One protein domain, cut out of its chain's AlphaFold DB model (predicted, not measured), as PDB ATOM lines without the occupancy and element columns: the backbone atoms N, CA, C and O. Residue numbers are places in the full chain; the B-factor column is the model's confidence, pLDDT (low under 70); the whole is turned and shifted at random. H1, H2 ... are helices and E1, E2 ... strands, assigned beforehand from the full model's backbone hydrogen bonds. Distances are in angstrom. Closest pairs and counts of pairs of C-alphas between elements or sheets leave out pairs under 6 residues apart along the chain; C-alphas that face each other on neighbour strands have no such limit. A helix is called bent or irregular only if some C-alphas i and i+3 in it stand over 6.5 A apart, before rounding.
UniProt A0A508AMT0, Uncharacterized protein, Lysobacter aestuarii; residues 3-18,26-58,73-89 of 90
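Overview. This is residues 3 to 18, 26 to 58 and 73 to 89 of the 90 residues of an uncharacterized protein of Lysobacter aestuarii (UniProt A0A508AMT0). A strongly twisted sheet is made of two hairpins side by side, the long, bent E2 and E3 and the shorter E4 and E5, with the short helix H1 across one face. E1 meets this sheet only at a point, where its first residues come to the first residue of E2. The printed part has 66 residues, with one named helix and five named strands, in chain order H1, E1, E2, E3, E4, E5; the class is mostly strand. The sheet's order is E1, E2, E3, E5, E4, antiparallel from E2 to E4. The whole is only just compact, close to loose, with a radius of gyration of the C-alphas of 12.5 A and spans of 34 by 29 by 21 A.

Arrangement. Begin with H1, residues 3 to 9, where each O i to N i+4 pair is within hydrogen-bond range. E1, residues 11 to 16, meets E2, residues 26 to 36, only at a point: C-alphas 12 and 26 face each other at 4.6 A. H1 is on the sheet at a height of 8.8 A, across the strands, at 77 degrees to E2 on the local plane; their closest C-alphas, Phe 9 and Val 28, are 6.0 A apart. E2 and E3, residues 42 to 52, form an antiparallel hairpin at 161 degrees, with N 30 and O 48 at 2.9 A. E3 is antiparallel to E5, residues 83 to 88, with N 51 and O 84 at 2.8 A. E5 forms a hairpin with the edge strand E4, residues 73 to 79; N 74 and O 87 are 2.8 A apart.

Along the chain. Find C-alpha 3 at (156.838, 202.267, 115.421), where H1 begins. E2 runs 26.6 A and bends by 70 degrees at residue 32; E3 runs 27.6 A and bends by 65 degrees at residue 45. E1 spans 16.1 A, E4 13.8 A and E5 15.6 A, ending at C-alpha 88, (176.715, 192.952, 115.401).

Size, cuts and confidence. Look to Asp 12 and Tyr 39 for the farthest C-alphas, 35.2 A apart. Residues 19 to 25 and 59 to 72 are not printed; the C-alphas across these cuts are 19.5 A and 7.9 A apart. Of the links printed whole, H1 to E1, E2 to E3 and E4 to E5 are tight. No printed residue is under 70 in pLDDT.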
ATOM      1  N   ASP A   3     156.710 201.803 116.808       70.06
ATOM      2  CA  ASP A   3     156.838 202.267 115.421       70.06
ATOM      3  C   ASP A   3     157.518 203.637 115.311       70.06
ATOM      4  O   ASP A   3     158.352 203.833 114.424       70.06
ATOM      5  N   SER A   4     157.263 204.538 116.265       81.88
ATOM      6  CA  SER A   4     157.843 205.884 116.279       81.88
ATOM      7  C   SER A   4     159.369 205.888 116.420       81.88
ATOM      8  O   SER A   4     160.021 206.805 115.927       81.88
ATOM      9  N   LEU A   5     159.965 204.874 117.064       84.06
ATOM     10  CA  LEU A   5     161.423 204.781 117.204       84.06
ATOM     11  C   LEU A   5     162.086 204.604 115.832       84.06
ATOM     12  O   LEU A   5     163.040 205.300 115.501       84.06
ATOM     13  N   PHE A   6     161.551 203.699 115.015       87.81
ATOM     14  CA  PHE A   6     162.086 203.409 113.686       87.81
ATOM     15  C   PHE A   6     161.729 204.488 112.664       87.81
ATOM     16  O   PHE A   6     162.447 204.669 111.684       87.81
ATOM     17  N   GLU A   7     160.633 205.215 112.855       88.31
ATOM     18  CA  GLU A   7     160.332 206.381 112.022       88.31
ATOM     19  C   GLU A   7     161.383 207.478 112.217       88.31
ATOM     20  O   GLU A   7     161.911 207.994 111.234       88.31
ATOM     21  N   VAL A   8     161.742 207.768 113.472       88.69
ATOM     22  CA  VAL A   8     162.660 208.861 113.824       88.69
ATOM     23  C   VAL A   8     164.133 208.477 113.657       88.69
ATOM     24  O   VAL A   8     164.903 209.263 113.113       88.69
ATOM     25  N   PHE A   9     164.531 207.286 114.112       90.44
ATOM     26  CA  PHE A   9     165.937 206.851 114.171       90.44
ATOM     27  C   PHE A   9     166.261 205.677 113.246       90.44
ATOM     28  O   PHE A   9     167.401 205.218 113.207       90.44
ATOM     29  N   GLY A  10     165.267 205.151 112.530       92.75
ATOM     30  CA  GLY A  10     165.486 204.032 111.628       92.75
ATOM     31  C   GLY A  10     166.355 204.433 110.445       92.75
ATOM     32  O   GLY A  10     166.115 205.450 109.793       92.75
ATOM     33  N   VAL A  11     167.327 203.585 110.156       95.69
ATOM     34  CA  VAL A  11     168.171 203.635 108.972       95.69
ATOM     35  C   VAL A  11     167.783 202.502 108.037       95.69
ATOM     36  O   VAL A  11     167.402 201.409 108.473       95.69
ATOM     37  N   ASP A  12     167.855 202.783 106.743       96.88
ATOM     38  CA  ASP A  12     167.580 201.790 105.719       96.88
ATOM     39  C   ASP A  12     168.848 200.964 105.472       96.88
ATOM     40  O   ASP A  12     169.960 201.485 105.376       96.88
ATOM     41  N   GLY A  13     168.675 199.653 105.374       96.38
ATOM     42  CA  GLY A  13     169.759 198.717 105.122       96.38
ATOM     43  C   GLY A  13     169.254 197.467 104.425       96.38
ATOM     44  O   GLY A  13     168.097 197.376 104.010       96.38
ATOM     45  N   THR A  14     170.125 196.476 104.305       97.88
ATOM     46  CA  THR A  14     169.752 195.154 103.806       97.88
ATOM     47  C   THR A  14     170.179 194.068 104.777       97.88
ATOM     48  O   THR A  14     171.189 194.187 105.467       97.88
ATOM     49  N   VAL A  15     169.395 192.996 104.838       97.62
ATOM     50  CA  VAL A  15     169.733 191.788 105.584       97.62
ATOM     51  C   VAL A  15     169.751 190.591 104.649       97.62
ATOM     52  O   VAL A  15     168.875 190.438 103.802       97.62
ATOM     53  N   GLN A  16     170.752 189.737 104.791       98.06
ATOM     54  CA  GLN A  16     170.909 188.529 103.997       98.06
ATOM     55  C   GLN A  16     171.084 187.319 104.911       98.06
ATOM     56  O   GLN A  16     171.917 187.324 105.818       98.06
ATOM     57  N   ARG A  17     170.330 186.250 104.634       97.69
ATOM     58  CA  ARG A  17     170.469 184.961 105.313       97.69
ATOM     59  C   ARG A  17     171.211 183.977 104.420       97.69
ATOM     60  O   ARG A  17     170.706 183.568 103.383       97.69
ATOM     61  N   GLY A  18     172.416 183.580 104.822       95.12
ATOM     62  CA  GLY A  18     173.224 182.640 104.040       95.12
ATOM     63  C   GLY A  18     173.456 183.130 102.604       95.12
ATOM     64  O   GLY A  18     174.070 184.175 102.399       95.12
ATOM     65  N   ARG A  26     164.360 198.282 107.635       96.00
ATOM     66  CA  ARG A  26     164.562 199.516 108.398       96.00
ATOM     67  C   ARG A  26     164.827 199.155 109.849       96.00
ATOM     68  O   ARG A  26     163.993 198.533 110.504       96.00
ATOM     69  N   LEU A  27     165.999 199.527 110.333       95.38
ATOM     70  CA  LEU A  27     166.526 199.099 111.626       95.38
ATOM     71  C   LEU A  27     167.136 200.285 112.367       95.38
ATOM     72  O   LEU A  27     167.422 201.307 111.759       95.38
ATOM     73  N   VAL A  28     167.329 200.169 113.674       96.19
ATOM     74  CA  VAL A  28     168.021 201.199 114.470       96.19
ATOM     75  C   VAL A  28     169.401 200.674 114.841       96.19
ATOM     76  O   VAL A  28     169.494 199.553 115.339       96.19
ATOM     77  N   ILE A  29     170.453 201.457 114.591       95.69
ATOM     78  CA  ILE A  29     171.837 201.124 114.957       95.69
ATOM     79  C   ILE A  29     172.261 201.952 116.167       95.69
ATOM     80  O   ILE A  29     172.274 203.179 116.106       95.69
ATOM     81  N   ASP A  30     172.692 201.266 117.222       94.69
ATOM     82  CA  ASP A  30     173.368 201.863 118.369       94.69
ATOM     83  C   ASP A  30     174.849 201.456 118.340       94.69
ATOM     84  O   ASP A  30     175.191 200.279 118.499       94.69
ATOM     85  N   GLU A  31     175.755 202.416 118.157       92.94
ATOM     86  CA  GLU A  31     177.200 202.171 118.227       92.94
ATOM     87  C   GLU A  31     177.768 202.470 119.622       92.94
ATOM     88  O   GLU A  31     177.256 203.302 120.369       92.94
ATOM     89  N   GLY A  32     178.861 201.792 119.990       91.44
ATOM     90  CA  GLY A  32     179.578 202.073 121.238       91.44
ATOM     91  C   GLY A  32     178.850 201.639 122.517       91.44
ATOM     92  O   GLY A  32     179.259 202.047 123.613       91.44
ATOM     93  N   VAL A  33     177.810 200.807 122.400       92.69
ATOM     94  CA  VAL A  33     177.012 200.295 123.523       92.69
ATOM     95  C   VAL A  33     177.914 199.508 124.466       92.69
ATOM     96  O   VAL A  33     178.705 198.672 124.029       92.69
ATOM     97  N   ALA A  34     177.828 199.781 125.770       91.75
ATOM     98  CA  ALA A  34     178.639 199.083 126.759       91.75
ATOM     99  C   ALA A  34     178.279 197.592 126.792       91.75
ATOM    100  O   ALA A  34     177.149 197.230 127.109       91.75
ATOM    101  N   ARG A  35     179.264 196.730 126.519       89.25
ATOM    102  CA  ARG A  35     179.138 195.294 126.765       89.25
ATOM    103  C   ARG A  35     179.447 195.044 128.232       89.25
ATOM    104  O   ARG A  35     180.555 195.351 128.684       89.25
ATOM    105  N   LEU A  36     178.470 194.526 128.963       88.19
ATOM    106  CA  LEU A  36     178.632 194.147 130.361       88.19
ATOM    107  C   LEU A  36     179.040 192.672 130.447       88.19
ATOM    108  O   LEU A  36     178.573 191.853 129.662       88.19
ATOM    109  N   GLY A  37     179.958 192.361 131.358       85.88
ATOM    110  CA  GLY A  37     180.291 190.986 131.720       85.88
ATOM    111  C   GLY A  37     179.318 190.428 132.754       85.88
ATOM    112  O   GLY A  37     178.442 191.141 133.245       85.88
ATOM    113  N   ASP A  38     179.533 189.173 133.139       86.81
ATOM    114  CA  ASP A  38     178.633 188.412 134.021       86.81
ATOM    115  C   ASP A  38     178.379 189.061 135.395       86.81
ATOM    116  O   ASP A  38     177.391 188.752 136.057       86.81
ATOM    117  N   TYR A  39     179.244 189.986 135.824       91.62
ATOM    118  CA  TYR A  39     179.127 190.711 137.093       91.62
ATOM    119  C   TYR A  39     178.808 192.205 136.905       91.62
ATOM    120  O   TYR A  39     179.058 193.014 137.798       91.62
ATOM    121  N   GLY A  40     178.273 192.597 135.743       86.38
ATOM    122  CA  GLY A  40     177.854 193.972 135.449       86.38
ATOM    123  C   GLY A  40     179.000 194.954 135.183       86.38
ATOM    124  O   GLY A  40     178.764 196.141 134.968       86.38
ATOM    125  N   GLN A  41     180.249 194.488 135.168       93.38
ATOM    126  CA  GLN A  41     181.402 195.299 134.804       93.38
ATOM    127  C   GLN A  41     181.441 195.535 133.290       93.38
ATOM    128  O   GLN A  41     181.202 194.619 132.506       93.38
ATOM    129  N   LYS A  42     181.789 196.750 132.857       92.38
ATOM    130  CA  LYS A  42     182.022 197.037 131.435       92.38
ATOM    131  C   LYS A  42     183.259 196.269 130.961       92.38
ATOM    132  O   LYS A  42     184.363 196.551 131.416       92.38
ATOM    133  N   ILE A  43     183.071 195.337 130.030       91.81
ATOM    134  CA  ILE A  43     184.145 194.528 129.428       91.81
ATOM    135  C   ILE A  43     184.495 194.969 128.003       91.81
ATOM    136  O   ILE A  43     185.481 194.504 127.441       91.81
ATOM    137  N   GLY A  44     183.710 195.870 127.409       91.75
ATOM    138  CA  GLY A  44     183.977 196.385 126.071       91.75
ATOM    139  C   GLY A  44     182.867 197.280 125.536       91.75
ATOM    140  O   GLY A  44     182.028 197.790 126.288       91.75
ATOM    141  N   GLN A  45     182.882 197.468 124.220       93.75
ATOM    142  CA  GLN A  45     181.820 198.118 123.463       93.75
ATOM    143  C   GLN A  45     181.414 197.240 122.286       93.75
ATOM    144  O   GLN A  45     182.246 196.516 121.742       93.75
ATOM    145  N   VAL A  46     180.143 197.306 121.913       94.50
ATOM    146  CA  VAL A  46     179.572 196.585 120.773       94.50
ATOM    147  C   VAL A  46     178.694 197.516 119.946       94.50
ATOM    148  O   VAL A  46     178.236 198.555 120.430       94.50
ATOM    149  N   THR A  47     178.450 197.127 118.699       96.00
ATOM    150  CA  THR A  47     177.348 197.681 117.917       96.00
ATOM    151  C   THR A  47     176.134 196.794 118.085       96.00
ATOM    152  O   THR A  47     176.236 195.569 118.024       96.00
ATOM    153  N   VAL A  48     174.980 197.422 118.252       96.38
ATOM    154  CA  VAL A  48     173.702 196.740 118.361       96.38
ATOM    155  C   VAL A  48     172.765 197.221 117.262       96.38
ATOM    156  O   VAL A  48     172.753 198.402 116.925       96.38
ATOM    157  N   ALA A  49     171.982 196.299 116.710       97.06
ATOM    158  CA  ALA A  49     170.920 196.593 115.761       97.06
ATOM    159  C   ALA A  49     169.565 196.159 116.324       97.06
ATOM    160  O   ALA A  49     169.433 195.054 116.848       97.06
ATOM    161  N   SER A  50     168.551 197.010 116.191       97.12
ATOM    162  CA  SER A  50     167.165 196.684 116.540       97.12
ATOM    163  C   SER A  50     166.338 196.506 115.273       97.12
ATOM    164  O   SER A  50     166.337 197.380 114.409       97.12
ATOM    165  N   PHE A  51     165.629 195.385 115.172       96.62
ATOM    166  CA  PHE A  51     164.798 194.984 114.037       96.62
ATOM    167  C   PHE A  51     163.326 194.996 114.419       96.62
ATOM    168  O   PHE A  51     162.978 194.550 115.508       96.62
ATOM    169  N   LYS A  52     162.450 195.389 113.490       95.00
ATOM    170  CA  LYS A  52     161.024 195.063 113.592       95.00
ATOM    171  C   LYS A  52     160.828 193.589 113.240       95.00
ATOM    172  O   LYS A  52     160.989 193.214 112.080       95.00
ATOM    173  N   VAL A  53     160.418 192.769 114.203       94.62
ATOM    174  CA  VAL A  53     160.156 191.331 114.012       94.62
ATOM    175  C   VAL A  53     159.163 191.056 112.872       94.62
ATOM    176  O   VAL A  53     159.433 190.145 112.085       94.62
ATOM    177  N   PRO A  54     158.074 191.840 112.689       93.69
ATOM    178  CA  PRO A  54     157.178 191.657 111.546       93.69
ATOM    179  C   PRO A  54     157.841 191.879 110.178       93.69
ATOM    180  O   PRO A  54     157.366 191.334 109.185       93.69
ATOM    181  N   GLN A  55     158.914 192.674 110.110       94.12
ATOM    182  CA  GLN A  55     159.672 192.922 108.880       94.12
ATOM    183  C   GLN A  55     160.748 191.854 108.669       94.12
ATOM    184  O   GLN A  55     160.889 191.313 107.573       94.12
ATOM    185  N   TRP A  56     161.516 191.559 109.715       96.62
ATOM    186  CA  TRP A  56     162.540 190.530 109.697       96.62
ATOM    187  C   TRP A  56     162.775 189.996 111.102       96.62
ATOM    188  O   TRP A  56     163.028 190.760 112.032       96.62
ATOM    189  N   ARG A  57     162.762 188.670 111.244       97.19
ATOM    190  CA  ARG A  57     163.164 188.010 112.484       97.19
ATOM    191  C   ARG A  57     164.637 187.597 112.391       97.19
ATOM    192  O   ARG A  57     164.932 186.624 111.676       97.19
ATOM    193  N   PRO A  58     165.555 188.326 113.054       96.94
ATOM    194  CA  PRO A  58     166.985 188.108 112.899       96.94
ATOM    195  C   PRO A  58     167.425 186.772 113.501       96.94
ATOM    196  O   PRO A  58     166.794 186.232 114.412       96.94
ATOM    197  N   VAL A  73     175.360 189.276 112.383       98.06
ATOM    198  CA  VAL A  73     174.736 189.077 113.692       98.06
ATOM    199  C   VAL A  73     175.550 188.046 114.472       98.06
ATOM    200  O   VAL A  73     175.648 186.893 114.046       98.06
ATOM    201  N   ASP A  74     176.133 188.475 115.586       97.25
ATOM    202  CA  ASP A  74     176.924 187.646 116.501       97.25
ATOM    203  C   ASP A  74     176.026 186.969 117.542       97.25
ATOM    204  O   ASP A  74     176.146 185.771 117.782       97.25
ATOM    205  N   ASP A  75     175.068 187.720 118.096       96.62
ATOM    206  CA  ASP A  75     174.176 187.244 119.155       96.62
ATOM    207  C   ASP A  75     172.807 187.946 119.133       96.62
ATOM    208  O   ASP A  75     172.662 189.033 118.564       96.62
ATOM    209  N   ILE A  76     171.805 187.334 119.765       96.81
ATOM    210  CA  ILE A  76     170.473 187.913 119.978       96.81
ATOM    211  C   ILE A  76     170.374 188.379 121.437       96.81
ATOM    212  O   ILE A  76     170.240 187.564 122.342       96.81
ATOM    213  N   ASP A  77     170.410 189.695 121.645       93.94
ATOM    214  CA  ASP A  77     170.390 190.335 122.970       93.94
ATOM    215  C   ASP A  77     168.989 190.260 123.604       93.94
ATOM    216  O   ASP A  77     168.825 189.892 124.766       93.94
ATOM    217  N   SER A  78     167.946 190.552 122.819       95.06
ATOM    218  CA  SER A  78     166.551 190.434 123.258       95.06
ATOM    219  C   SER A  78     165.584 190.273 122.081       95.06
ATOM    220  O   SER A  78     165.836 190.782 120.993       95.06
ATOM    221  N   ASP A  79     164.441 189.625 122.299       95.56
ATOM    222  CA  ASP A  79     163.315 189.547 121.350       95.56
ATOM    223  C   ASP A  79     162.013 189.576 122.166       95.56
ATOM    224  O   ASP A  79     161.738 188.641 122.919       95.56
ATOM    225  N   ASP A  80     161.235 190.656 122.057       92.56
ATOM    226  CA  ASP A  80     159.942 190.805 122.745       92.56
ATOM    227  C   ASP A  80     158.735 190.416 121.863       92.56
ATOM    228  O   ASP A  80     157.578 190.583 122.258       92.56
ATOM    229  N   GLY A  81     158.995 189.876 120.667       92.81
ATOM    230  CA  GLY A  81     157.994 189.520 119.663       92.81
ATOM    231  C   GLY A  81     157.623 190.650 118.696       92.81
ATOM    232  O   GLY A  81     157.011 190.368 117.664       92.81
ATOM    233  N   TYR A  82     158.021 191.895 118.972       92.06
ATOM    234  CA  TYR A  82     157.822 193.055 118.095       92.06
ATOM    235  C   TYR A  82     159.146 193.674 117.657       92.06
ATOM    236  O   TYR A  82     159.311 193.997 116.477       92.06
ATOM    237  N   VAL A  83     160.094 193.796 118.582       94.88
ATOM    238  CA  VAL A  83     161.445 194.293 118.367       94.88
ATOM    239  C   VAL A  83     162.455 193.242 118.815       94.88
ATOM    240  O   VAL A  83     162.429 192.754 119.944       94.88
ATOM    241  N   ALA A  84     163.382 192.916 117.917       96.88
ATOM    242  CA  ALA A  84     164.519 192.058 118.216       96.88
ATOM    243  C   ALA A  84     165.811 192.876 118.185       96.88
ATOM    244  O   ALA A  84     166.133 193.501 117.175       96.88
ATOM    245  N   ARG A  85     166.548 192.861 119.292       96.69
ATOM    246  CA  ARG A  85     167.830 193.536 119.487       96.69
ATOM    247  C   ARG A  85     168.947 192.512 119.336       96.69
ATOM    248  O   ARG A  85     168.897 191.442 119.940       96.69
ATOM    249  N   VAL A  86     169.946 192.820 118.515       97.56
ATOM    250  CA  VAL A  86     171.025 191.886 118.177       97.56
ATOM    251  C   VAL A  86     172.384 192.557 118.230       97.56
ATOM    252  O   VAL A  86     172.525 193.721 117.859       97.56
ATOM    253  N   VAL A  87     173.398 191.809 118.645       96.88
ATOM    254  CA  VAL A  87     174.786 192.267 118.625       96.88
ATOM    255  C   VAL A  87     175.363 192.027 117.234       96.88
ATOM    256  O   VAL A  87     175.238 190.934 116.679       96.88
ATOM    257  N   LEU A  88     175.999 193.049 116.666       96.56
ATOM    258  CA  LEU A  88     176.715 192.952 115.401       96.56
ATOM    259  C   LEU A  88     178.211 192.750 115.649       96.56
ATOM    260  O   LEU A  88     178.810 193.417 116.495       96.56
ATOM    261  N   LEU A  89     178.813 191.862 114.864       92.75
ATOM    262  CA  LEU A  89     180.250 191.648 114.838       92.75
ATOM    263  C   LEU A  89     180.942 192.881 114.235       92.75
ATOM    264  O   LEU A  89     180.582 193.312 113.135       92.75
TER     265      LEU A  89